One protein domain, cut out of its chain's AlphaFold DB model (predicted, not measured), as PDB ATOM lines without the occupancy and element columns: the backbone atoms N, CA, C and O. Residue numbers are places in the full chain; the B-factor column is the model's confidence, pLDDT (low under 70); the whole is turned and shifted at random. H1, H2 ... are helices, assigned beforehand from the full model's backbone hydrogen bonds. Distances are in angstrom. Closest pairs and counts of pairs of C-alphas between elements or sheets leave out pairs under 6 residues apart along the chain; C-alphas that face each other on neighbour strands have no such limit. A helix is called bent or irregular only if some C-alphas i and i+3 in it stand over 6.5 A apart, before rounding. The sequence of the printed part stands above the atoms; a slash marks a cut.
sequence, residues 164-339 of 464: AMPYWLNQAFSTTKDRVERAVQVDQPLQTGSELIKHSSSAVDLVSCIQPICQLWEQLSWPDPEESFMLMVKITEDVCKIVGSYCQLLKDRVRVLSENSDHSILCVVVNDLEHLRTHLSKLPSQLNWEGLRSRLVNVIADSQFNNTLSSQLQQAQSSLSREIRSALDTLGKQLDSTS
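What this domain is: This is residues 164 to 339 of the 464 residues of the protein "MHD1 domain-containing protein" of Oryzias latipes (UniProt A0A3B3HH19). Five long helices lie side by side along a rod: H3 and H4 form the middle pair, H6 covers both from one side, and H1 with the bent H2 makes a hairpin on the other side. The short H5 sits at one end of the rod, beside the beginning of H3. H3, H4 and H6 form an up-and-down bundle, each running against the one before it. The printed part has 176 residues with six named helices, H1 to H6 in chain order, and no named strand, and its class is all helix. It is compact, with a radius of gyration of the C-alphas of 18.2 A, and spans 63 by 30 by 28 A.

Where its parts are: H1, residues 165 to 186, begins with C-alpha 165 at (-26.846, -45.403, -31.787) and is 31.6 A long. H2, residues 201 to 220, was assigned as one helix by its hydrogen bonds but is bent: C-alphas 209 and 212 are 6.5 A apart. Its arms, H2a, residues 201 to 209, and H2b, residues 212 to 220, stand at only 11 degrees, a shallow tilt. H3, residues 225 to 260, is 53.5 A long, with a kink of 25 degrees near residue 254. H4, residues 263 to 286, is 34.6 A long and irregular, with C-alphas 281 and 284 7.2 A apart. H5 is residues 289 to 296. H6, residues 302 to 338, is 53.1 A long, has a kink of 30 degrees near residue 312 and ends with C-alpha 338 at (-66.306, -22.750, -61.902).

How they stand to each other: H3 is the hub. H1 touches residues 235 to 249 of H3, the closest C-alphas being those of Lys 177 and Ile 242, 5.9 A apart. H1 and H2a form a hairpin, with Ala 183 and Ser 202 closest, their C-alphas 5.1 A apart. H2a also touches H4, at the C-alphas of Ala 203 and Asp 272, 5.7 A apart. H2b is close to but not clearly touching H1, H3 and H4. H3 and H4 form a hairpin at a shallow tilt of 4 degrees; their closest C-alphas, of Leu 250 and Val 269, are 6.9 A apart. H5 touches residues 225 to 229 of H3, with the C-alphas of Pro 225 and Leu 296 closest at 6.2 A. H6 touches H3, at the C-alphas of Cys 240 and Ala 316, 5.9 A apart, and H4, at those of Val 270 and Ile 324, 5.5 A apart. H1 and H6 are apart. In H1, H2a, H2b and H5 every O i to N i+4 pair is within hydrogen-bond range; H3 has 30 of 32, H4 17 of 20 and H6 32 of 33.

The domain as a whole: The C-alphas of Asn 298 and Ser 339, the two farthest apart, are 63.0 A apart. The printed part has no cut. The link from H1 to H2, residues 187 to 200, is long; the other links are tight. Mean pLDDT of the printed part is 80.2, and 29 residues are under 70, among them 188 to 197, 257 to 263 and 332 to 339.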
ATOM      1  N   ALA A 164     -23.883 -48.456 -31.724       63.66
ATOM      2  CA  ALA A 164     -25.233 -48.912 -32.050       63.66
ATOM      3  C   ALA A 164     -26.221 -47.749 -32.275       63.66
ATOM      4  O   ALA A 164     -27.237 -47.928 -32.955       63.66
ATOM      5  N   MET A 165     -25.935 -46.556 -31.741       71.75
ATOM      6  CA  MET A 165     -26.846 -45.403 -31.787       71.75
ATOM      7  C   MET A 165     -27.246 -44.962 -33.206       71.75
ATOM      8  O   MET A 165     -28.442 -44.758 -33.431       71.75
ATOM      9  N   PRO A 166     -26.335 -44.849 -34.193       75.56
ATOM     10  CA  PRO A 166     -26.712 -44.476 -35.558       75.56
ATOM     11  C   PRO A 166     -27.652 -45.490 -36.218       75.56
ATOM     12  O   PRO A 166     -28.623 -45.106 -36.870       75.56
ATOM     13  N   TYR A 167     -27.399 -46.789 -36.026       70.06
ATOM     14  CA  TYR A 167     -28.260 -47.854 -36.548       70.06
ATOM     15  C   TYR A 167     -29.648 -47.793 -35.924       70.06
ATOM     16  O   TYR A 167     -30.656 -47.900 -36.621       70.06
ATOM     17  N   TRP A 168     -29.693 -47.569 -34.613       73.88
ATOM     18  CA  TRP A 168     -30.935 -47.429 -33.883       73.88
ATOM     19  C   TRP A 168     -31.757 -46.220 -34.364       73.88
ATOM     20  O   TRP A 168     -32.941 -46.378 -34.666       73.88
ATOM     21  N   LEU A 169     -31.132 -45.045 -34.509       76.19
ATOM     22  CA  LEU A 169     -31.788 -43.838 -35.024       76.19
ATOM     23  C   LEU A 169     -32.343 -44.051 -36.435       76.19
ATOM     24  O   LEU A 169     -33.506 -43.749 -36.695       76.19
ATOM     25  N   ASN A 170     -31.548 -44.652 -37.324       78.19
ATOM     26  CA  ASN A 170     -31.984 -44.969 -38.683       78.19
ATOM     27  C   ASN A 170     -33.163 -45.953 -38.693       78.19
ATOM     28  O   ASN A 170     -34.116 -45.768 -39.450       78.19
ATOM     29  N   GLN A 171     -33.140 -46.973 -37.830       71.81
ATOM     30  CA  GLN A 171     -34.246 -47.918 -37.701       71.81
ATOM     31  C   GLN A 171     -35.512 -47.236 -37.167       71.81
ATOM     32  O   GLN A 171     -36.606 -47.505 -37.670       71.81
ATOM     33  N   ALA A 172     -35.386 -46.358 -36.167       73.25
ATOM     34  CA  ALA A 172     -36.499 -45.591 -35.616       73.25
ATOM     35  C   ALA A 172     -37.112 -44.663 -36.676       73.25
ATOM     36  O   ALA A 172     -38.334 -44.656 -36.849       73.25
ATOM     37  N   PHE A 173     -36.273 -43.961 -37.440       82.81
ATOM     38  CA  PHE A 173     -36.691 -43.140 -38.573       82.81
ATOM     39  C   PHE A 173     -37.430 -43.968 -39.631       82.81
ATOM     40  O   PHE A 173     -38.580 -43.659 -39.937       82.81
ATOM     41  N   SER A 174     -36.820 -45.049 -40.138       81.31
ATOM     42  CA  SER A 174     -37.416 -45.895 -41.184       81.31
ATOM     43  C   SER A 174     -38.749 -46.487 -40.736       81.31
ATOM     44  O   SER A 174     -39.749 -46.359 -41.428       81.31
ATOM     45  N   THR A 175     -38.797 -47.054 -39.528       77.00
ATOM     46  CA  THR A 175     -40.020 -47.671 -38.993       77.00
ATOM     47  C   THR A 175     -41.148 -46.649 -38.849       77.00
ATOM     48  O   THR A 175     -42.310 -46.962 -39.108       77.00
ATOM     49  N   THR A 176     -40.820 -45.428 -38.417       82.19
ATOM     50  CA  THR A 176     -41.804 -44.351 -38.265       82.19
ATOM     51  C   THR A 176     -42.289 -43.883 -39.628       82.19
ATOM     52  O   THR A 176     -43.494 -43.799 -39.841       82.19
ATOM     53  N   LYS A 177     -41.377 -43.677 -40.579       86.50
ATOM     54  CA  LYS A 177     -41.715 -43.323 -41.956       86.50
ATOM     55  C   LYS A 177     -42.636 -44.364 -42.610       86.50
ATOM     56  O   LYS A 177     -43.680 -43.986 -43.132       86.50
ATOM     57  N   ASP A 178     -42.341 -45.657 -42.475       83.31
ATOM     58  CA  ASP A 178     -43.172 -46.744 -43.022       83.31
ATOM     59  C   ASP A 178     -44.569 -46.800 -42.382       83.31
ATOM     60  O   ASP A 178     -45.547 -47.235 -42.996       83.31
ATOM     61  N   ARG A 179     -44.692 -46.434 -41.099       81.00
ATOM     62  CA  ARG A 179     -45.998 -46.336 -40.425       81.00
ATOM     63  C   ARG A 179     -46.806 -45.167 -40.962       81.00
ATOM     64  O   ARG A 179     -47.992 -45.331 -41.212       81.00
ATOM     65  N   VAL A 180     -46.152 -44.033 -41.178       88.12
ATOM     66  CA  VAL A 180     -46.760 -42.834 -41.755       88.12
ATOM     67  C   VAL A 180     -47.246 -43.089 -43.181       88.12
ATOM     68  O   VAL A 180     -48.391 -42.783 -43.496       88.12
ATOM     69  N   GLU A 181     -46.414 -43.699 -44.024       88.56
ATOM     70  CA  GLU A 181     -46.776 -44.058 -45.400       88.56
ATOM     71  C   GLU A 181     -48.000 -44.986 -45.438       88.56
ATOM     72  O   GLU A 181     -48.922 -44.772 -46.229       88.56
ATOM     73  N   ARG A 182     -48.064 -45.966 -44.526       85.62
ATOM     74  CA  ARG A 182     -49.222 -46.860 -44.382       85.62
ATOM     75  C   ARG A 182     -50.468 -46.163 -43.843       85.62
ATOM     76  O   ARG A 182     -51.545 -46.423 -44.366       85.62
ATOM     77  N   ALA A 183     -50.341 -45.298 -42.837       86.19
ATOM     78  CA  ALA A 183     -51.471 -44.549 -42.279       86.19
ATOM     79  C   ALA A 183     -52.134 -43.698 -43.363       86.19
ATOM     80  O   ALA A 183     -53.343 -43.754 -43.561       86.19
ATOM     81  N   VAL A 184     -51.308 -43.013 -44.155       86.88
ATOM     82  CA  VAL A 184     -51.746 -42.318 -45.359       86.88
ATOM     83  C   VAL A 184     -52.445 -43.315 -46.287       86.88
ATOM     84  O   VAL A 184     -53.611 -43.112 -46.607       86.88
ATOM     85  N   GLN A 185     -51.812 -44.427 -46.684       83.69
ATOM     86  CA  GLN A 185     -52.394 -45.434 -47.592       83.69
ATOM     87  C   GLN A 185     -53.789 -45.943 -47.189       83.69
ATOM     88  O   GLN A 185     -54.632 -46.094 -48.070       83.69
ATOM     89  N   VAL A 186     -54.025 -46.178 -45.898       82.69
ATOM     90  CA  VAL A 186     -55.302 -46.683 -45.359       82.69
ATOM     91  C   VAL A 186     -56.388 -45.605 -45.315       82.69
ATOM     92  O   VAL A 186     -57.566 -45.921 -45.459       82.69
ATOM     93  N   ASP A 187     -56.003 -44.340 -45.164       79.31
ATOM     94  CA  ASP A 187     -56.894 -43.179 -45.117       79.31
ATOM     95  C   ASP A 187     -57.396 -42.823 -46.534       79.31
ATOM     96  O   ASP A 187     -56.911 -41.879 -47.174       79.31
ATOM     97  N   GLN A 188     -58.290 -43.667 -47.079       66.88
ATOM     98  CA  GLN A 188     -58.909 -43.513 -48.401       66.88
ATOM     99  C   GLN A 188     -60.442 -43.712 -48.396       66.88
ATOM    100  O   GLN A 188     -60.908 -44.790 -48.016       66.88
ATOM    101  N   PRO A 189     -61.226 -42.733 -48.918       66.31
ATOM    102  CA  PRO A 189     -60.807 -41.363 -49.266       66.31
ATOM    103  C   PRO A 189     -60.338 -40.602 -48.012       66.31
ATOM    104  O   PRO A 189     -60.586 -41.069 -46.908       66.31
ATOM    105  N   LEU A 190     -59.640 -39.467 -48.164       63.00
ATOM    106  CA  LEU A 190     -59.262 -38.608 -47.028       63.00
ATOM    107  C   LEU A 190     -60.546 -38.161 -46.315       63.00
ATOM    108  O   LEU A 190     -61.212 -37.229 -46.765       63.00
ATOM    109  N   GLN A 191     -60.938 -38.873 -45.261       60.44
ATOM    110  CA  GLN A 191     -62.164 -38.605 -44.525       60.44
ATOM    111  C   GLN A 191     -61.833 -37.699 -43.345       60.44
ATOM    112  O   GLN A 191     -60.961 -38.000 -42.527       60.44
ATOM    113  N   THR A 192     -62.547 -36.582 -43.250       55.72
ATOM    114  CA  THR A 192     -62.665 -35.843 -41.998       55.72
ATOM    115  C   THR A 192     -63.312 -36.740 -40.951       55.72
ATOM    116  O   THR A 192     -64.183 -37.555 -41.261       55.72
ATOM    117  N   GLY A 193     -62.864 -36.617 -39.702       54.47
ATOM    118  CA  GLY A 193     -63.502 -37.296 -38.580       54.47
ATOM    119  C   GLY A 193     -64.881 -36.703 -38.249       54.47
ATOM    120  O   GLY A 193     -65.625 -36.245 -39.109       54.47
ATOM    121  N   SER A 194     -65.225 -36.699 -36.959       52.12
ATOM    122  CA  SER A 194     -66.402 -35.989 -36.424       52.12
ATOM    123  C   SER A 194     -66.445 -34.515 -36.871       52.12
ATOM    124  O   SER A 194     -65.392 -33.926 -37.095       52.12
ATOM    125  N   GLU A 195     -67.631 -33.887 -36.901       52.50
ATOM    126  CA  GLU A 195     -67.868 -32.471 -37.271       52.50
ATOM    127  C   GLU A 195     -66.945 -31.455 -36.557       52.50
ATOM    128  O   GLU A 195     -66.750 -30.336 -37.027       52.50
ATOM    129  N   LEU A 196     -66.339 -31.838 -35.427       57.69
ATOM    130  CA  LEU A 196     -65.400 -31.016 -34.655       57.69
ATOM    131  C   LEU A 196     -63.931 -31.117 -35.120       57.69
ATOM    132  O   LEU A 196     -63.132 -30.242 -34.787       57.69
ATOM    133  N   ILE A 197     -63.546 -32.172 -35.848       62.03
ATOM    134  CA  ILE A 197     -62.160 -32.446 -36.262       62.03
ATOM    135  C   ILE A 197     -62.061 -32.325 -37.781       62.03
ATOM    136  O   ILE A 197     -62.467 -33.214 -38.523       62.03
ATOM    137  N   LYS A 198     -61.459 -31.222 -38.234       76.06
ATOM    138  CA  LYS A 198     -61.357 -30.877 -39.662       76.06
ATOM    139  C   LYS A 198     -60.124 -31.467 -40.373       76.06
ATOM    140  O   LYS A 198     -59.898 -31.177 -41.545       76.06
ATOM    141  N   HIS A 199     -59.318 -32.246 -39.652       81.06
ATOM    142  CA  HIS A 199     -58.118 -32.932 -40.146       81.06
ATOM    143  C   HIS A 199     -58.426 -34.413 -40.413       81.06
ATOM    144  O   HIS A 199     -59.364 -34.966 -39.833       81.06
ATOM    145  N   SER A 200     -57.619 -35.055 -41.249       85.19
ATOM    146  CA  SER A 200     -57.709 -36.472 -41.580       85.19
ATOM    147  C   SER A 200     -57.198 -37.380 -40.457       85.19
ATOM    148  O   SER A 200     -56.429 -36.972 -39.576       85.19
ATOM    149  N   SER A 201     -57.613 -38.649 -40.498       86.12
ATOM    150  CA  SER A 201     -57.144 -39.666 -39.551       86.12
ATOM    151  C   SER A 201     -55.630 -39.901 -39.670       86.12
ATOM    152  O   SER A 201     -54.936 -40.003 -38.655       86.12
ATOM    153  N   SER A 202     -55.085 -39.853 -40.891       87.88
ATOM    154  CA  SER A 202     -53.651 -40.035 -41.133       87.88
ATOM    155  C   SER A 202     -52.782 -38.921 -40.535       87.88
ATOM    156  O   SER A 202     -51.644 -39.185 -40.136       87.88
ATOM    157  N   ALA A 203     -53.300 -37.692 -40.418       88.25
ATOM    158  CA  ALA A 203     -52.601 -36.592 -39.750       88.25
ATOM    159  C   ALA A 203     -52.479 -36.829 -38.232       88.25
ATOM    160  O   ALA A 203     -51.433 -36.554 -37.637       88.25
ATOM    161  N   VAL A 204     -53.522 -37.389 -37.611       88.25
ATOM    162  CA  VAL A 204     -53.521 -37.765 -36.187       88.25
ATOM    163  C   VAL A 204     -52.586 -38.954 -35.936       88.25
ATOM    164  O   VAL A 204     -51.816 -38.954 -34.966       88.25
ATOM    165  N   ASP A 205     -52.594 -39.941 -36.831       84.94
ATOM    166  CA  ASP A 205     -51.696 -41.096 -36.770       84.94
ATOM    167  C   ASP A 205     -50.227 -40.687 -36.907       84.94
ATOM    168  O   ASP A 205     -49.373 -41.224 -36.195       84.94
ATOM    169  N   LEU A 206     -49.916 -39.700 -37.757       89.25
ATOM    170  CA  LEU A 206     -48.567 -39.146 -37.880       89.25
ATOM    171  C   LEU A 206     -48.049 -38.623 -36.536       89.25
ATOM    172  O   LEU A 206     -46.967 -39.010 -36.087       89.25
ATOM    173  N   VAL A 207     -48.828 -37.755 -35.887       87.56
ATOM    174  CA  VAL A 207     -48.485 -37.173 -34.582       87.56
ATOM    175  C   VAL A 207     -48.300 -38.276 -33.539       87.56
ATOM    176  O   VAL A 207     -47.329 -38.272 -32.777       87.56
ATOM    177  N   SER A 208     -49.177 -39.279 -33.561       83.31
ATOM    178  CA  SER A 208     -49.098 -40.444 -32.677       83.31
ATOM    179  C   SER A 208     -47.859 -41.309 -32.942       83.31
ATOM    180  O   SER A 208     -47.306 -41.884 -32.008       83.31
ATOM    181  N   CYS A 209     -47.378 -41.380 -34.184       81.88
ATOM    182  CA  CYS A 209     -46.153 -42.097 -34.545       81.88
ATOM    183  C   CYS A 209     -44.872 -41.365 -34.112       81.88
ATOM    184  O   CYS A 209     -43.866 -42.023 -33.852       81.88
ATOM    185  N   ILE A 210     -44.905 -40.034 -34.001       80.75
ATOM    186  CA  ILE A 210     -43.771 -39.216 -33.537       80.75
ATOM    187  C   ILE A 210     -43.633 -39.273 -32.008       80.75
ATOM    188  O   ILE A 210     -42.518 -39.318 -31.485       80.75
ATOM    189  N   GLN A 211     -44.747 -39.342 -31.275       81.44
ATOM    190  CA  GLN A 211     -44.753 -39.276 -29.809       81.44
ATOM    191  C   GLN A 211     -43.837 -40.310 -29.104       81.44
ATOM    192  O   GLN A 211     -43.127 -39.918 -28.173       81.44
ATOM    193  N   PRO A 212     -43.769 -41.594 -29.517       74.69
ATOM    194  CA  PRO A 212     -42.841 -42.564 -28.935       74.69
ATOM    195  C   PRO A 212     -41.366 -42.177 -29.076       74.69
ATOM    196  O   PRO A 212     -40.572 -42.503 -28.197       74.69
ATOM    197  N   ILE A 213     -40.989 -41.472 -30.150       78.19
ATOM    198  CA  ILE A 213     -39.617 -40.986 -30.348       78.19
ATOM    199  C   ILE A 213     -39.291 -39.934 -29.282       78.19
ATOM    200  O   ILE A 213     -38.252 -40.021 -28.631       78.19
ATOM    201  N   CYS A 214     -40.204 -38.985 -29.047       81.56
ATOM    202  CA  CYS A 214     -40.043 -37.953 -28.019       81.56
ATOM    203  C   CYS A 214     -39.982 -38.545 -26.602       81.56
ATOM    204  O   CYS A 214     -39.131 -38.160 -25.804       81.56
ATOM    205  N   GLN A 215     -40.844 -39.517 -26.294       73.94
ATOM    206  CA  GLN A 215     -40.829 -40.203 -24.996       73.94
ATOM    207  C   GLN A 215     -39.532 -40.974 -24.775       73.94
ATOM    208  O   GLN A 215     -38.974 -40.978 -23.679       73.94
ATOM    209  N   LEU A 216     -39.043 -41.642 -25.815       68.38
ATOM    210  CA  LEU A 216     -37.812 -42.396 -25.713       68.38
ATOM    211  C   LEU A 216     -36.600 -41.484 -25.549       68.38
ATOM    212  O   LEU A 216     -35.710 -41.827 -24.784       68.38
ATOM    213  N   TRP A 217     -36.572 -40.328 -26.212       81.25
ATOM    214  CA  TRP A 217     -35.550 -39.309 -25.980       81.25
ATOM    215  C   TRP A 217     -35.455 -38.920 -24.496       81.25
ATOM    216  O   TRP A 217     -34.370 -38.921 -23.913       81.25
ATOM    217  N   GLU A 218     -36.598 -38.644 -23.866       77.38
ATOM    218  CA  GLU A 218     -36.653 -38.302 -22.445       77.38
ATOM    219  C   GLU A 218     -36.138 -39.452 -21.567       77.38
ATOM    220  O   GLU A 218     -35.327 -39.244 -20.661       77.38
ATOM    221  N   GLN A 219     -36.557 -40.684 -21.871       66.94
ATOM    222  CA  GLN A 219     -36.112 -41.873 -21.145       66.94
ATOM    223  C   GLN A 219     -34.612 -42.114 -21.313       66.94
ATOM    224  O   GLN A 219     -33.935 -42.374 -20.319       66.94
ATOM    225  N   LEU A 220     -34.098 -41.959 -22.538       70.75
ATOM    226  CA  LEU A 220     -32.700 -42.156 -22.907       70.75
ATOM    227  C   LEU A 220     -31.766 -41.281 -22.082       70.75
ATOM    228  O   LEU A 220     -30.630 -41.685 -21.882       70.75
ATOM    229  N   SER A 221     -32.214 -40.110 -21.610       73.38
ATOM    230  CA  SER A 221     -31.493 -39.245 -20.663       73.38
ATOM    231  C   SER A 221     -29.965 -39.236 -20.869       73.38
ATOM    232  O   SER A 221     -29.200 -39.434 -19.921       73.38
ATOM    233  N   TRP A 222     -29.535 -39.075 -22.133       79.69
ATOM    234  CA  TRP A 222     -28.164 -39.379 -22.555       79.69
ATOM    235  C   TRP A 222     -27.163 -38.531 -21.759       79.69
ATOM    236  O   TRP A 222     -27.362 -37.313 -21.644       79.69
ATOM    237  N   PRO A 223     -26.135 -39.146 -21.148       74.88
ATOM    238  CA  PRO A 223     -25.309 -38.492 -20.138       74.88
ATOM    239  C   PRO A 223     -24.302 -37.512 -20.742       74.88
ATOM    240  O   PRO A 223     -24.087 -36.451 -20.152       74.88
ATOM    241  N   ASP A 224     -23.739 -37.832 -21.909       81.75
ATOM    242  CA  ASP A 224     -22.766 -36.975 -22.577       81.75
ATOM    243  C   ASP A 224     -23.465 -35.766 -23.232       81.75
ATOM    244  O   ASP A 224     -24.406 -35.955 -24.007       81.75
ATOM    245  N   PRO A 225     -23.082 -34.522 -22.894       81.88
ATOM    246  CA  PRO A 225     -23.763 -33.328 -23.379       81.88
ATOM    247  C   PRO A 225     -23.575 -33.093 -24.886       81.88
ATOM    248  O   PRO A 225     -24.545 -32.720 -25.547       81.88
ATOM    249  N   GLU A 226     -22.384 -33.334 -25.442       84.44
ATOM    250  CA  GLU A 226     -22.098 -33.113 -26.869       84.44
ATOM    251  C   GLU A 226     -22.857 -34.116 -27.739       84.44
ATOM    252  O   GLU A 226     -23.549 -33.742 -28.688       84.44
ATOM    253  N   GLU A 227     -22.818 -35.393 -27.372       85.31
ATOM    254  CA  GLU A 227     -23.575 -36.440 -28.048       85.31
ATOM    255  C   GLU A 227     -25.073 -36.256 -27.868       85.31
ATOM    256  O   GLU A 227     -25.825 -36.393 -28.827       85.31
ATOM    257  N   SER A 228     -25.524 -35.868 -26.674       87.81
ATOM    258  CA  SER A 228     -26.923 -35.516 -26.429       87.81
ATOM    259  C   SER A 228     -27.374 -34.389 -27.369       87.81
ATOM    260  O   SER A 228     -28.494 -34.426 -27.878       87.81
ATOM    261  N   PHE A 229     -26.516 -33.405 -27.652       88.94
ATOM    262  CA  PHE A 229     -26.807 -32.381 -28.653       88.94
ATOM    263  C   PHE A 229     -26.888 -32.956 -30.071       88.94
ATOM    264  O   PHE A 229     -27.867 -32.698 -30.771       88.94
ATOM    265  N   MET A 230     -25.922 -33.778 -30.488       88.38
ATOM    266  CA  MET A 230     -25.938 -34.414 -31.813       88.38
ATOM    267  C   MET A 230     -27.173 -35.303 -32.023       88.38
ATOM    268  O   MET A 230     -27.816 -35.241 -33.072       88.38
ATOM    269  N   LEU A 231     -27.547 -36.091 -31.013       87.75
ATOM    270  CA  LEU A 231     -28.737 -36.939 -31.020       87.75
ATOM    271  C   LEU A 231     -30.016 -36.102 -31.122       87.75
ATOM    272  O   LEU A 231     -30.888 -36.421 -31.926       87.75
ATOM    273  N   MET A 232     -30.114 -35.005 -30.367       90.88
ATOM    274  CA  MET A 232     -31.243 -34.075 -30.453       90.88
ATOM    275  C   MET A 232     -31.371 -33.463 -31.849       90.88
ATOM    276  O   MET A 232     -32.469 -33.401 -32.409       90.88
ATOM    277  N   VAL A 233     -30.247 -33.012 -32.412       90.81
ATOM    278  CA  VAL A 233     -30.179 -32.478 -33.775       90.81
ATOM    279  C   VAL A 233     -30.692 -33.516 -34.761       90.81
ATOM    280  O   VAL A 233     -31.552 -33.199 -35.580       90.81
ATOM    281  N   LYS A 234     -30.246 -34.767 -34.628       89.56
ATOM    282  CA  LYS A 234     -30.657 -35.854 -35.512       89.56
ATOM    283  C   LYS A 234     -32.142 -36.207 -35.376       89.56
ATOM    284  O   LYS A 234     -32.833 -36.303 -36.384       89.56
ATOM    285  N   ILE A 235     -32.660 -36.321 -34.154       90.19
ATOM    286  CA  ILE A 235     -34.087 -36.577 -33.897       90.19
ATOM    287  C   ILE A 235     -34.951 -35.454 -34.483       90.19
ATOM    288  O   ILE A 235     -35.959 -35.722 -35.134       90.19
ATOM    289  N   THR A 236     -34.543 -34.197 -34.292       92.81
ATOM    290  CA  THR A 236     -35.252 -33.031 -34.838       92.81
ATOM    291  C   THR A 236     -35.265 -33.060 -36.367       92.81
ATOM    292  O   THR A 236     -36.320 -32.862 -36.975       92.81
ATOM    293  N   GLU A 237     -34.117 -33.347 -36.989       92.31
ATOM    294  CA  GLU A 237     -33.984 -33.506 -38.440       92.31
ATOM    295  C   GLU A 237     -34.923 -34.602 -38.971       92.31
ATOM    296  O   GLU A 237     -35.658 -34.392 -39.938       92.31
ATOM    297  N   ASP A 238     -34.927 -35.762 -38.317       91.00
ATOM    298  CA  ASP A 238     -35.690 -36.941 -38.718       91.00
ATOM    299  C   ASP A 238     -37.200 -36.713 -38.604       91.00
ATOM    300  O   ASP A 238     -37.939 -37.021 -39.543       91.00
ATOM    301  N   VAL A 239     -37.667 -36.085 -37.520       91.75
ATOM    302  CA  VAL A 239     -39.074 -35.677 -37.372       91.75
ATOM    303  C   VAL A 239     -39.470 -34.682 -38.467       91.75
ATOM    304  O   VAL A 239     -40.516 -34.846 -39.099       91.75
ATOM    305  N   CYS A 240     -38.625 -33.689 -38.764       93.50
ATOM    306  CA  CYS A 240     -38.884 -32.726 -39.838       93.50
ATOM    307  C   CYS A 240     -38.952 -33.403 -41.220       93.50
ATOM    308  O   CYS A 240     -39.818 -33.067 -42.031       93.50
ATOM    309  N   LYS A 241     -38.085 -34.389 -41.485       92.75
ATOM    310  CA  LYS A 241     -38.100 -35.197 -42.717       92.75
ATOM    311  C   LYS A 241     -39.342 -36.079 -42.827       92.75
ATOM    312  O   LYS A 241     -39.892 -36.196 -43.922       92.75
ATOM    313  N   ILE A 242     -39.806 -36.679 -41.730       92.12
ATOM    314  CA  ILE A 242     -41.047 -37.472 -41.698       92.12
ATOM    315  C   ILE A 242     -42.249 -36.586 -42.043       92.12
ATOM    316  O   ILE A 242     -43.021 -36.924 -42.940       92.12
ATOM    317  N   VAL A 243     -42.362 -35.414 -41.410       92.94
ATOM    318  CA  VAL A 243     -43.429 -34.440 -41.702       92.94
ATOM    319  C   VAL A 243     -43.359 -33.951 -43.155       92.94
ATOM    320  O   VAL A 243     -44.378 -33.886 -43.842       92.94
ATOM    321  N   GLY A 244     -42.158 -33.655 -43.661       91.75
ATOM    322  CA  GLY A 244     -41.960 -33.283 -45.064       91.75
ATOM    323  C   GLY A 244     -42.347 -34.398 -46.045       91.75
ATOM    324  O   GLY A 244     -42.960 -34.121 -47.074       91.75
ATOM    325  N   SER A 245     -42.053 -35.658 -45.708       91.25
ATOM    326  CA  SER A 245     -42.446 -36.820 -46.516       91.25
ATOM    327  C   SER A 245     -43.967 -36.965 -46.569       91.25
ATOM    328  O   SER A 245     -44.523 -37.152 -47.646       91.25
ATOM    329  N   TYR A 246     -44.653 -36.795 -45.435       91.62
ATOM    330  CA  TYR A 246     -46.117 -36.796 -45.379       91.62
ATOM    331  C   TYR A 246     -46.735 -35.703 -46.260       91.62
ATOM    332  O   TYR A 246     -47.643 -35.975 -47.042       91.62
ATOM    333  N   CYS A 247     -46.194 -34.482 -46.205       89.94
ATOM    334  CA  CYS A 247     -46.619 -33.381 -47.070       89.94
ATOM    335  C   CYS A 247     -46.502 -33.741 -48.565       89.94
ATOM    336  O   CYS A 247     -47.406 -33.465 -49.357       89.94
ATOM    337  N   GLN A 248     -45.413 -34.410 -48.955       89.50
ATOM    338  CA  GLN A 248     -45.225 -34.864 -50.332       89.50
ATOM    339  C   GLN A 248     -46.252 -35.938 -50.731       89.50
ATOM    340  O   GLN A 248     -46.846 -35.831 -51.803       89.50
ATOM    341  N   LEU A 249     -46.538 -36.902 -49.848       88.50
ATOM    342  CA  LEU A 249     -47.565 -37.924 -50.081       88.50
ATOM    343  C   LEU A 249     -48.960 -37.314 -50.259       88.50
ATOM    344  O   LEU A 249     -49.692 -37.722 -51.162       88.50
ATOM    345  N   LEU A 250     -49.329 -36.323 -49.439       85.31
ATOM    346  CA  LEU A 250     -50.597 -35.607 -49.602       85.31
ATOM    347  C   LEU A 250     -50.668 -34.880 -50.947       85.31
ATOM    348  O   LEU A 250     -51.697 -34.928 -51.615       85.31
ATOM    349  N   LYS A 251     -49.577 -34.252 -51.394       82.88
ATOM    350  CA  LYS A 251     -49.545 -33.586 -52.703       82.88
ATOM    351  C   LYS A 251     -49.717 -34.550 -53.865       82.88
ATOM    352  O   LYS A 251     -50.479 -34.257 -54.784       82.88
ATOM    353  N   ASP A 252     -49.034 -35.687 -53.831       83.12
ATOM    354  CA  ASP A 252     -49.165 -36.693 -54.883       83.12
ATOM    355  C   ASP A 252     -50.587 -37.275 -54.915       83.12
ATOM    356  O   ASP A 252     -51.137 -37.501 -55.991       83.12
ATOM    357  N   ARG A 253     -51.249 -37.385 -53.757       78.06
ATOM    358  CA  ARG A 253     -52.669 -37.756 -53.669       78.06
ATOM    359  C   ARG A 253     -53.611 -36.718 -54.243       78.06
ATOM    360  O   ARG A 253     -54.499 -37.076 -55.008       78.06
ATOM    361  N   VAL A 254     -53.423 -35.446 -53.895       76.31
ATOM    362  CA  VAL A 254     -54.240 -34.356 -54.441       76.31
ATOM    363  C   VAL A 254     -54.132 -34.324 -55.961       76.31
ATOM    364  O   VAL A 254     -55.144 -34.142 -56.619       76.31
ATOM    365  N   ARG A 255     -52.949 -34.574 -56.542       76.69
ATOM    366  CA  ARG A 255     -52.789 -34.657 -58.006       76.69
ATOM    367  C   ARG A 255     -53.635 -35.765 -58.634       76.69
ATOM    368  O   ARG A 255     -54.227 -35.524 -59.675       76.69
ATOM    369  N   VAL A 256     -53.705 -36.937 -58.001       72.56
ATOM    370  CA  VAL A 256     -54.512 -38.073 -58.483       72.56
ATOM    371  C   VAL A 256     -56.014 -37.821 -58.298       72.56
ATOM    372  O   VAL A 256     -56.809 -38.179 -59.156       72.56
ATOM    373  N   LEU A 257     -56.418 -37.193 -57.190       65.75
ATOM    374  CA  LEU A 257     -57.830 -36.955 -56.858       65.75
ATOM    375  C   LEU A 257     -58.408 -35.685 -57.512       65.75
ATOM    376  O   LEU A 257     -59.618 -35.581 -57.692       65.75
ATOM    377  N   SER A 258     -57.558 -34.729 -57.901       61.31
ATOM    378  CA  SER A 258     -57.949 -33.456 -58.526       61.31
ATOM    379  C   SER A 258     -58.565 -33.615 -59.921       61.31
ATOM    380  O   SER A 258     -59.099 -32.637 -60.441       61.31
ATOM    381  N   GLU A 259     -58.526 -34.806 -60.521       57.94
ATOM    382  CA  GLU A 259     -59.244 -35.097 -61.769       57.94
ATOM    383  C   GLU A 259     -60.780 -35.088 -61.581       57.94
ATOM    384  O   GLU A 259     -61.499 -34.946 -62.565       57.94
ATOM    385  N   ASN A 260     -61.282 -35.136 -60.333       51.66
ATOM    386  CA  ASN A 260     -62.715 -35.203 -59.998       51.66
ATOM    387  C   ASN A 260     -63.290 -33.969 -59.255       51.66
ATOM    388  O   ASN A 260     -64.399 -34.041 -58.742       51.66
ATOM    389  N   SER A 261     -62.583 -32.831 -59.216       53.25
ATOM    390  CA  SER A 261     -63.140 -31.517 -58.805       53.25
ATOM    391  C   SER A 261     -63.751 -31.388 -57.389       53.25
ATOM    392  O   SER A 261     -64.640 -30.564 -57.197       53.25
ATOM    393  N   ASP A 262     -63.278 -32.117 -56.372       63.12
ATOM    394  CA  ASP A 262     -63.812 -31.972 -55.002       63.12
ATOM    395  C   ASP A 262     -63.038 -30.939 -54.155       63.12
ATOM    396  O   ASP A 262     -61.980 -31.238 -53.585       63.12
ATOM    397  N   HIS A 263     -63.612 -29.737 -53.981       66.00
ATOM    398  CA  HIS A 263     -63.114 -28.680 -53.073       66.00
ATOM    399  C   HIS A 263     -62.913 -29.192 -51.629       66.00
ATOM    400  O   HIS A 263     -62.036 -28.718 -50.901       66.00
ATOM    401  N   SER A 264     -63.674 -30.218 -51.236       73.62
ATOM    402  CA  SER A 264     -63.596 -30.874 -49.929       73.62
ATOM    403  C   SER A 264     -62.215 -31.430 -49.612       73.62
ATOM    404  O   SER A 264     -61.730 -31.278 -48.494       73.62
ATOM    405  N   ILE A 265     -61.553 -32.055 -50.587       78.12
ATOM    406  CA  ILE A 265     -60.277 -32.744 -50.357       78.12
ATOM    407  C   ILE A 265     -59.160 -31.723 -50.098       78.12
ATOM    408  O   ILE A 265     -58.295 -31.938 -49.248       78.12
ATOM    409  N   LEU A 266     -59.206 -30.578 -50.785       78.06
ATOM    410  CA  LEU A 266     -58.247 -29.489 -50.595       78.06
ATOM    411  C   LEU A 266     -58.370 -28.857 -49.201       78.06
ATOM    412  O   LEU A 266     -57.345 -28.582 -48.578       78.06
ATOM    413  N   CYS A 267     -59.592 -28.694 -48.677       77.94
ATOM    414  CA  CYS A 267     -59.810 -28.215 -47.309       77.94
ATOM    415  C   CYS A 267     -59.184 -29.150 -46.264       77.94
ATOM    416  O   CYS A 267     -58.467 -28.678 -45.379       77.94
ATOM    417  N   VAL A 268     -59.388 -30.467 -46.399       83.88
ATOM    418  CA  VAL A 268     -58.795 -31.467 -45.491       83.88
ATOM    419  C   VAL A 268     -57.270 -31.402 -45.523       83.88
ATOM    420  O   VAL A 268     -56.639 -31.299 -44.477       83.88
ATOM    421  N   VAL A 269     -56.663 -31.348 -46.709       85.31
ATOM    422  CA  VAL A 269     -55.199 -31.266 -46.858       85.31
ATOM    423  C   VAL A 269     -54.635 -29.987 -46.237       85.31
ATOM    424  O   VAL A 269     -53.620 -30.024 -45.543       85.31
ATOM    425  N   VAL A 270     -55.291 -28.846 -46.451       83.50
ATOM    426  CA  VAL A 270     -54.889 -27.566 -45.851       83.50
ATOM    427  C   VAL A 270     -54.958 -27.637 -44.323       83.50
ATOM    428  O   VAL A 270     -54.044 -27.169 -43.633       83.50
ATOM    429  N   ASN A 271     -55.997 -28.268 -43.782       87.06
ATOM    430  CA  ASN A 271     -56.131 -28.495 -42.349       87.06
ATOM    431  C   ASN A 271     -55.056 -29.446 -41.819       87.06
ATOM    432  O   ASN A 271     -54.482 -29.156 -40.772       87.06
ATOM    433  N   ASP A 272     -54.756 -30.545 -42.508       89.69
ATOM    434  CA  ASP A 272     -53.708 -31.495 -42.115       89.69
ATOM    435  C   ASP A 272     -52.358 -30.795 -42.003       89.69
ATOM    436  O   ASP A 272     -51.678 -30.887 -40.982       89.69
ATOM    437  N   LEU A 273     -51.995 -30.002 -43.011       89.75
ATOM    438  CA  LEU A 273     -50.749 -29.244 -43.001       89.75
ATOM    439  C   LEU A 273     -50.672 -28.264 -41.818       89.75
ATOM    440  O   LEU A 273     -49.602 -28.116 -41.221       89.75
ATOM    441  N   GLU A 274     -51.784 -27.628 -41.435       86.56
ATOM    442  CA  GLU A 274     -51.819 -26.738 -40.266       86.56
ATOM    443  C   GLU A 274     -51.761 -27.498 -38.938       86.56
ATOM    444  O   GLU A 274     -51.094 -27.044 -38.000       86.56
ATOM    445  N   HIS A 275     -52.376 -28.683 -38.868       90.25
ATOM    446  CA  HIS A 275     -52.246 -29.585 -37.727       90.25
ATOM    447  C   HIS A 275     -50.775 -29.932 -37.483       90.25
ATOM    448  O   HIS A 275     -50.257 -29.763 -36.375       90.25
ATOM    449  N   LEU A 276     -50.066 -30.325 -38.545       91.56
ATOM    450  CA  LEU A 276     -48.649 -30.676 -38.477       91.56
ATOM    451  C   LEU A 276     -47.762 -29.478 -38.160       91.56
ATOM    452  O   LEU A 276     -46.842 -29.591 -37.349       91.56
ATOM    453  N   ARG A 277     -48.053 -28.311 -38.742       92.50
ATOM    454  CA  ARG A 277     -47.332 -27.068 -38.442       92.50
ATOM    455  C   ARG A 277     -47.452 -26.704 -36.959       92.50
ATOM    456  O   ARG A 277     -46.457 -26.334 -36.335       92.50
ATOM    457  N   THR A 278     -48.649 -26.845 -36.398       90.25
ATOM    458  CA  THR A 278     -48.938 -26.583 -34.981       90.25
ATOM    459  C   THR A 278     -48.325 -27.631 -34.058       90.25
ATOM    460  O   THR A 278     -47.925 -27.321 -32.939       90.25
ATOM    461  N   HIS A 279     -48.228 -28.882 -34.502       90.56
ATOM    462  CA  HIS A 279     -47.521 -29.910 -33.748       90.56
ATOM    463  C   HIS A 279     -46.008 -29.645 -33.727       90.56
ATOM    464  O   HIS A 279     -45.400 -29.632 -32.657       90.56
ATOM    465  N   LEU A 280     -45.408 -29.320 -34.878       92.31
ATOM    466  CA  LEU A 280     -43.984 -28.982 -34.970       92.31
ATOM    467  C   LEU A 280     -43.601 -27.775 -34.105       92.31
ATOM    468  O   LEU A 280     -42.513 -27.760 -33.540       92.31
ATOM    469  N   SER A 281     -44.474 -26.774 -33.939       91.25
ATOM    470  CA  SER A 281     -44.181 -25.642 -33.042       91.25
ATOM    471  C   SER A 281     -44.075 -26.032 -31.565       91.25
ATOM    472  O   SER A 281     -43.422 -25.325 -30.799       91.25
ATOM    473  N   LYS A 282     -44.649 -27.174 -31.168       92.06
ATOM    474  CA  LYS A 282     -44.566 -27.720 -29.805       92.06
ATOM    475  C   LYS A 282     -43.361 -28.643 -29.609       92.06
ATOM    476  O   LYS A 282     -43.010 -28.927 -28.462       92.06
ATOM    477  N   LEU A 283     -42.689 -29.062 -30.682       92.38
ATOM    478  CA  LEU A 283     -41.567 -30.003 -30.633       92.38
ATOM    479  C   LEU A 283     -40.425 -29.574 -29.681       92.38
ATOM    480  O   LEU A 283     -39.969 -30.426 -28.915       92.38
ATOM    481  N   PRO A 284     -40.004 -28.289 -29.617       92.56
ATOM    482  CA  PRO A 284     -38.965 -27.856 -28.673       92.56
ATOM    483  C   PRO A 284     -39.319 -28.121 -27.207       92.56
ATOM    484  O   PRO A 284     -38.455 -28.486 -26.411       92.56
ATOM    485  N   SER A 285     -40.602 -27.967 -26.856       90.75
ATOM    486  CA  SER A 285     -41.096 -28.250 -25.506       90.75
ATOM    487  C   SER A 285     -41.157 -29.753 -25.226       90.75
ATOM    488  O   SER A 285     -40.731 -30.189 -24.162       90.75
ATOM    489  N   GLN A 286     -41.598 -30.558 -26.200       89.69
ATOM    490  CA  GLN A 286     -41.698 -32.015 -26.062       89.69
ATOM    491  C   GLN A 286     -40.335 -32.699 -25.929       89.69
ATOM    492  O   GLN A 286     -40.216 -33.704 -25.239       89.69
ATOM    493  N   LEU A 287     -39.307 -32.153 -26.578       88.94
ATOM    494  CA  LEU A 287     -37.938 -32.655 -26.489       88.94
ATOM    495  C   LEU A 287     -37.131 -32.004 -25.352       88.94
ATOM    496  O   LEU A 287     -35.973 -32.361 -25.145       88.94
ATOM    497  N   ASN A 288     -37.717 -31.065 -24.602       89.62
ATOM    498  CA  ASN A 288     -37.052 -30.327 -23.528       89.62
ATOM    499  C   ASN A 288     -35.731 -29.664 -23.978       89.62
ATOM    500  O   ASN A 288     -34.660 -29.879 -23.402       89.62
ATOM    501  N   TRP A 289     -35.801 -28.846 -25.035       91.00
ATOM    502  CA  TRP A 289     -34.638 -28.104 -25.540       91.00
ATOM    503  C   TRP A 289     -34.020 -27.192 -24.481       91.00
ATOM    504  O   TRP A 289     -32.803 -27.038 -24.448       91.00
ATOM    505  N   GLU A 290     -34.835 -26.620 -23.596       86.56
ATOM    506  CA  GLU A 290     -34.366 -25.775 -22.499       86.56
ATOM    507  C   GLU A 290     -33.507 -26.562 -21.503       86.56
ATOM    508  O   GLU A 290     -32.390 -26.145 -21.196       86.56
ATOM    509  N   GLY A 291     -33.959 -27.746 -21.080       85.19
ATOM    510  CA  GLY A 291     -33.184 -28.618 -20.200       85.19
ATOM    511  C   GLY A 291     -31.863 -29.070 -20.825       85.19
ATOM    512  O   GLY A 291     -30.844 -29.138 -20.135       85.19
ATOM    513  N   LEU A 292     -31.844 -29.326 -22.138       86.12
ATOM    514  CA  LEU A 292     -30.600 -29.606 -22.859       86.12
ATOM    515  C   LEU A 292     -29.696 -28.365 -22.932       86.12
ATOM    516  O   LEU A 292     -28.497 -28.470 -22.679       86.12
ATOM    517  N   ARG A 293     -30.259 -27.186 -23.213       86.19
ATOM    518  CA  ARG A 293     -29.518 -25.919 -23.269       86.19
ATOM    519  C   ARG A 293     -28.823 -25.618 -21.944       86.19
ATOM    520  O   ARG A 293     -27.642 -25.288 -21.951       86.19
ATOM    521  N   SER A 294     -29.496 -25.820 -20.809       85.69
ATOM    522  CA  SER A 294     -28.888 -25.651 -19.480       85.69
ATOM    523  C   SER A 294     -27.688 -26.576 -19.241       85.69
ATOM    524  O   SER A 294     -26.759 -26.195 -18.534       85.69
ATOM    525  N   ARG A 295     -27.667 -27.773 -19.845       82.31
ATOM    526  CA  ARG A 295     -26.530 -28.710 -19.761       82.31
ATOM    527  C   ARG A 295     -25.367 -28.333 -20.684       82.31
ATOM    528  O   ARG A 295     -24.247 -28.767 -20.441       82.31
ATOM    529  N   LEU A 296     -25.631 -27.538 -21.720       84.62
ATOM    530  CA  LEU A 296     -24.681 -27.181 -22.774       84.62
ATOM    531  C   LEU A 296     -24.002 -25.822 -22.587       84.62
ATOM    532  O   LEU A 296     -23.108 -25.507 -23.365       84.62
ATOM    533  N   VAL A 297     -24.373 -25.047 -21.560       77.94
ATOM    534  CA  VAL A 297     -23.919 -23.655 -21.337       77.94
ATOM    535  C   VAL A 297     -22.397 -23.475 -21.447       77.94
ATOM    536  O   VAL A 297     -21.938 -22.447 -21.935       77.94
ATOM    537  N   ASN A 298     -21.612 -24.474 -21.031       76.19
ATOM    538  CA  ASN A 298     -20.144 -24.413 -21.034       76.19
ATOM    539  C   ASN A 298     -19.481 -25.159 -22.206       76.19
ATOM    540  O   ASN A 298     -18.256 -25.186 -22.286       76.19
ATOM    541  N   VAL A 299     -20.269 -25.796 -23.073       77.06
ATOM    542  CA  VAL A 299     -19.788 -26.724 -24.109       77.06
ATOM    543  C   VAL A 299     -20.110 -26.200 -25.506       77.06
ATOM    544  O   VAL A 299     -19.261 -26.218 -26.391       77.06
ATOM    545  N   ILE A 300     -21.323 -25.681 -25.704       76.31
ATOM    546  CA  ILE A 300     -21.801 -25.184 -26.995       76.31
ATOM    547  C   ILE A 300     -22.259 -23.743 -26.823       76.31
ATOM    548  O   ILE A 300     -23.042 -23.424 -25.931       76.31
ATOM    549  N   ALA A 301     -21.791 -22.862 -27.707       79.56
ATOM    550  CA  ALA A 301     -22.244 -21.480 -27.720       79.56
ATOM    551  C   ALA A 301     -23.750 -21.413 -28.022       79.56
ATOM    552  O   ALA A 301     -24.237 -22.056 -28.954       79.56
ATOM    553  N   ASP A 302     -24.475 -20.555 -27.301       77.62
ATOM    554  CA  ASP A 302     -25.915 -20.332 -27.502       77.62
ATOM    555  C   ASP A 302     -26.284 -20.025 -28.966       77.62
ATOM    556  O   ASP A 302     -27.362 -20.386 -29.443       77.62
ATOM    557  N   SER A 303     -25.380 -19.378 -29.704       78.88
ATOM    558  CA  SER A 303     -25.545 -19.115 -31.131       78.88
ATOM    559  C   SER A 303     -25.589 -20.400 -31.960       78.88
ATOM    560  O   SER A 303     -26.455 -20.526 -32.816       78.88
ATOM    561  N   GLN A 304     -24.716 -21.376 -31.696       81.69
ATOM    562  CA  GLN A 304     -24.714 -22.661 -32.402       81.69
ATOM    563  C   GLN A 304     -25.968 -23.477 -32.083       81.69
ATOM    564  O   GLN A 304     -26.595 -24.009 -32.996       81.69
ATOM    565  N   PHE A 305     -26.389 -23.507 -30.816       84.38
ATOM    566  CA  PHE A 305     -27.618 -24.193 -30.413       84.38
ATOM    567  C   PHE A 305     -28.834 -23.665 -31.190       84.38
ATOM    568  O   PHE A 305     -29.562 -24.428 -31.833       84.38
ATOM    569  N   ASN A 306     -29.016 -22.340 -31.184       81.19
ATOM    570  CA  ASN A 306     -30.134 -21.695 -31.864       81.19
ATOM    571  C   ASN A 306     -30.035 -21.838 -33.388       81.19
ATOM    572  O   ASN A 306     -31.025 -22.181 -34.032       81.19
ATOM    573  N   ASN A 307     -28.848 -21.645 -33.962       84.56
ATOM    574  CA  ASN A 307     -28.650 -21.718 -35.407       84.56
ATOM    575  C   ASN A 307     -28.852 -23.125 -35.969       84.56
ATOM    576  O   ASN A 307     -29.257 -23.247 -37.117       84.56
ATOM    577  N   THR A 308     -28.587 -24.186 -35.206       87.56
ATOM    578  CA  THR A 308     -28.737 -25.555 -35.713       87.56
ATOM    579  C   THR A 308     -30.146 -26.090 -35.490       87.56
ATOM    580  O   THR A 308     -30.804 -26.481 -36.453       87.56
ATOM    581  N   LEU A 309     -30.630 -26.115 -34.244       88.56
ATOM    582  CA  LEU A 309     -31.922 -26.727 -33.916       88.56
ATOM    583  C   LEU A 309     -33.095 -25.854 -34.371       88.56
ATOM    584  O   LEU A 309     -33.998 -26.332 -35.061       88.56
ATOM    585  N   SER A 310     -33.061 -24.557 -34.047       88.25
ATOM    586  CA  SER A 310     -34.172 -23.660 -34.389       88.25
ATOM    587  C   SER A 310     -34.269 -23.435 -35.895       88.25
ATOM    588  O   SER A 310     -35.377 -23.418 -36.418       88.25
ATOM    589  N   SER A 311     -33.141 -23.336 -36.608       89.44
ATOM    590  CA  SER A 311     -33.141 -23.179 -38.073       89.44
ATOM    591  C   SER A 311     -33.780 -24.371 -38.788       89.44
ATOM    592  O   SER A 311     -34.625 -24.179 -39.660       89.44
ATOM    593  N   GLN A 312     -33.457 -25.605 -38.385       90.44
ATOM    594  CA  GLN A 312     -34.055 -26.808 -38.980       90.44
ATOM    595  C   GLN A 312     -35.571 -26.848 -38.789       90.44
ATOM    596  O   GLN A 312     -36.320 -27.086 -39.741       90.44
ATOM    597  N   LEU A 313     -36.037 -26.548 -37.575       92.56
ATOM    598  CA  LEU A 313     -37.465 -26.498 -37.294       92.56
ATOM    599  C   LEU A 313     -38.153 -25.360 -38.063       92.56
ATOM    600  O   LEU A 313     -39.210 -25.567 -38.661       92.56
ATOM    601  N   GLN A 314     -37.537 -24.176 -38.107       91.62
ATOM    602  CA  GLN A 314     -38.039 -23.029 -38.866       91.62
ATOM    603  C   GLN A 314     -38.107 -23.319 -40.367       91.62
ATOM    604  O   GLN A 314     -39.064 -22.903 -41.026       91.62
ATOM    605  N   GLN A 315     -37.144 -24.055 -40.920       92.00
ATOM    606  CA  GLN A 315     -37.152 -24.471 -42.319       92.00
ATOM    607  C   GLN A 315     -38.345 -25.390 -42.614       92.00
ATOM    608  O   GLN A 315     -39.072 -25.154 -43.584       92.00
ATOM    609  N   ALA A 316     -38.601 -26.387 -41.760       91.88
ATOM    610  CA  ALA A 316     -39.752 -27.278 -41.898       91.88
ATOM    611  C   ALA A 316     -41.086 -26.519 -41.767       91.88
ATOM    612  O   ALA A 316     -41.968 -26.654 -42.618       91.88
ATOM    613  N   GLN A 317     -41.211 -25.642 -40.766       91.44
ATOM    614  CA  GLN A 317     -42.389 -24.786 -40.581       91.44
ATOM    615  C   GLN A 317     -42.623 -23.839 -41.766       91.44
ATOM    616  O   GLN A 317     -43.764 -23.644 -42.197       91.44
ATOM    617  N   SER A 318     -41.558 -23.261 -42.324       89.69
ATOM    618  CA  SER A 318     -41.628 -22.383 -43.497       89.69
ATOM    619  C   SER A 318     -42.043 -23.149 -44.752       89.69
ATOM    620  O   SER A 318     -42.795 -22.616 -45.570       89.69
ATOM    621  N   SER A 319     -41.589 -24.399 -44.890       90.12
ATOM    622  CA  SER A 319     -42.006 -25.308 -45.960       90.12
ATOM    623  C   SER A 319     -43.507 -25.601 -45.886       90.12
ATOM    624  O   SER A 319     -44.228 -25.304 -46.836       90.12
ATOM    625  N   LEU A 320     -44.010 -26.035 -44.723       88.75
ATOM    626  CA  LEU A 320     -45.448 -26.250 -44.503       88.75
ATOM    627  C   LEU A 320     -46.263 -24.979 -44.769       88.75
ATOM    628  O   LEU A 320     -47.284 -25.020 -45.442       88.75
ATOM    629  N   SER A 321     -45.780 -23.818 -44.316       85.38
ATOM    630  CA  SER A 321     -46.452 -22.527 -44.540       85.38
ATOM    631  C   SER A 321     -46.514 -22.125 -46.012       85.38
ATOM    632  O   SER A 321     -47.421 -21.407 -46.434       85.38
ATOM    633  N   ARG A 322     -45.517 -22.516 -46.810       84.69
ATOM    634  CA  ARG A 322     -45.537 -22.330 -48.263       84.69
ATOM    635  C   ARG A 322     -46.544 -23.276 -48.904       84.69
ATOM    636  O   ARG A 322     -47.276 -22.847 -49.788       84.69
ATOM    637  N   GLU A 323     -46.611 -24.510 -48.423       85.12
ATOM    638  CA  GLU A 323     -47.543 -25.498 -48.949       85.12
ATOM    639  C   GLU A 323     -49.001 -25.158 -48.662       85.12
ATOM    640  O   GLU A 323     -49.823 -25.224 -49.567       85.12
ATOM    641  N   ILE A 324     -49.302 -24.712 -47.440       80.12
ATOM    642  CA  ILE A 324     -50.635 -24.230 -47.060       80.12
ATOM    643  C   ILE A 324     -51.075 -23.113 -48.007       80.12
ATOM    644  O   ILE A 324     -52.170 -23.168 -48.556       80.12
ATOM    645  N   ARG A 325     -50.202 -22.126 -48.259       77.62
ATOM    646  CA  ARG A 325     -50.490 -21.031 -49.201       77.62
ATOM    647  C   ARG A 325     -50.726 -21.542 -50.623       77.62
ATOM    648  O   ARG A 325     -51.708 -21.160 -51.238       77.62
ATOM    649  N   SER A 326     -49.879 -22.447 -51.112       80.25
ATOM    650  CA  SER A 326     -50.014 -23.053 -52.446       80.25
ATOM    651  C   SER A 326     -51.322 -23.845 -52.617       80.25
ATOM    652  O   SER A 326     -51.980 -23.765 -53.659       80.25
ATOM    653  N   ALA A 327     -51.730 -24.592 -51.588       77.19
ATOM    654  CA  ALA A 327     -52.978 -25.346 -51.586       77.19
ATOM    655  C   ALA A 327     -54.205 -24.419 -51.530       77.19
ATOM    656  O   ALA A 327     -55.154 -24.628 -52.283       77.19
ATOM    657  N   LEU A 328     -54.153 -23.350 -50.726       71.75
ATOM    658  CA  LEU A 328     -55.185 -22.305 -50.697       71.75
ATOM    659  C   LEU A 328     -55.295 -21.554 -52.034       71.75
ATOM    660  O   LEU A 328     -56.401 -21.315 -52.507       71.75
ATOM    661  N   ASP A 329     -54.170 -21.242 -52.686       68.88
ATOM    662  CA  ASP A 329     -54.163 -20.626 -54.021       68.88
ATOM    663  C   ASP A 329     -54.791 -21.557 -55.073       68.88
ATOM    664  O   ASP A 329     -55.498 -21.100 -55.971       68.88
ATOM    665  N   THR A 330     -54.546 -22.868 -54.974       73.06
ATOM    666  CA  THR A 330     -55.166 -23.878 -55.851       73.06
ATOM    667  C   THR A 330     -56.674 -23.962 -55.636       73.06
ATOM    668  O   THR A 330     -57.419 -23.935 -56.613       73.06
ATOM    669  N   LEU A 331     -57.116 -24.012 -54.375       70.69
ATOM    670  CA  LEU A 331     -58.533 -23.996 -54.011       70.69
ATOM    671  C   LEU A 331     -59.221 -22.745 -54.564       70.69
ATOM    672  O   LEU A 331     -60.273 -22.823 -55.189       70.69
ATOM    673  N   GLY A 332     -58.562 -21.598 -54.444       61.25
ATOM    674  CA  GLY A 332     -59.020 -20.364 -55.049       61.25
ATOM    675  C   GLY A 332     -59.184 -20.406 -56.567       61.25
ATOM    676  O   GLY A 332     -60.207 -19.984 -57.094       61.25
ATOM    677  N   LYS A 333     -58.188 -20.925 -57.292       65.25
ATOM    678  CA  LYS A 333     -58.261 -21.022 -58.760       65.25
ATOM    679  C   LYS A 333     -59.402 -21.926 -59.232       65.25
ATOM    680  O   LYS A 333     -59.944 -21.682 -60.306       65.25
ATOM    681  N   GLN A 334     -59.754 -22.960 -58.461       64.31
ATOM    682  CA  GLN A 334     -60.905 -23.817 -58.768       64.31
ATOM    683  C   GLN A 334     -62.245 -23.096 -58.562       64.31
ATOM    684  O   GLN A 334     -63.172 -23.307 -59.346       64.31
ATOM    685  N   LEU A 335     -62.327 -22.188 -57.584       60.16
ATOM    686  CA  LEU A 335     -63.487 -21.311 -57.388       60.16
ATOM    687  C   LEU A 335     -63.647 -20.297 -58.538       60.16
ATOM    688  O   LEU A 335     -64.764 -20.025 -58.979       60.16
ATOM    689  N   ASP A 336     -62.536 -19.774 -59.065       51.88
ATOM    690  CA  ASP A 336     -62.548 -18.832 -60.191       51.88
ATOM    691  C   ASP A 336     -62.976 -19.500 -61.514       51.88
ATOM    692  O   ASP A 336     -63.719 -18.909 -62.303       51.88
ATOM    693  N   SER A 337     -62.531 -20.736 -61.776       52.12
ATOM    694  CA  SER A 337     -62.837 -21.445 -63.027       52.12
ATOM    695  C   SER A 337     -64.294 -21.916 -63.106       52.12
ATOM    696  O   SER A 337     -64.907 -21.805 -64.170       52.12
ATOM    697  N   THR A 338     -64.885 -22.357 -61.991       49.00
ATOM    698  CA  THR A 338     -66.306 -22.750 -61.902       49.00
ATOM    699  C   THR A 338     -67.266 -21.577 -62.096       49.00
ATOM    700  O   THR A 338     -68.354 -21.762 -62.634       49.00
ATOM    701  N   SER A 339     -66.859 -20.348 -61.763       43.25
ATOM    702  CA  SER A 339     -67.644 -19.139 -62.055       43.25
ATOM    703  C   SER A 339     -67.636 -18.745 -63.541       43.25
ATOM    704  O   SER A 339     -68.404 -17.864 -63.939       43.25
TER     705      SER A 339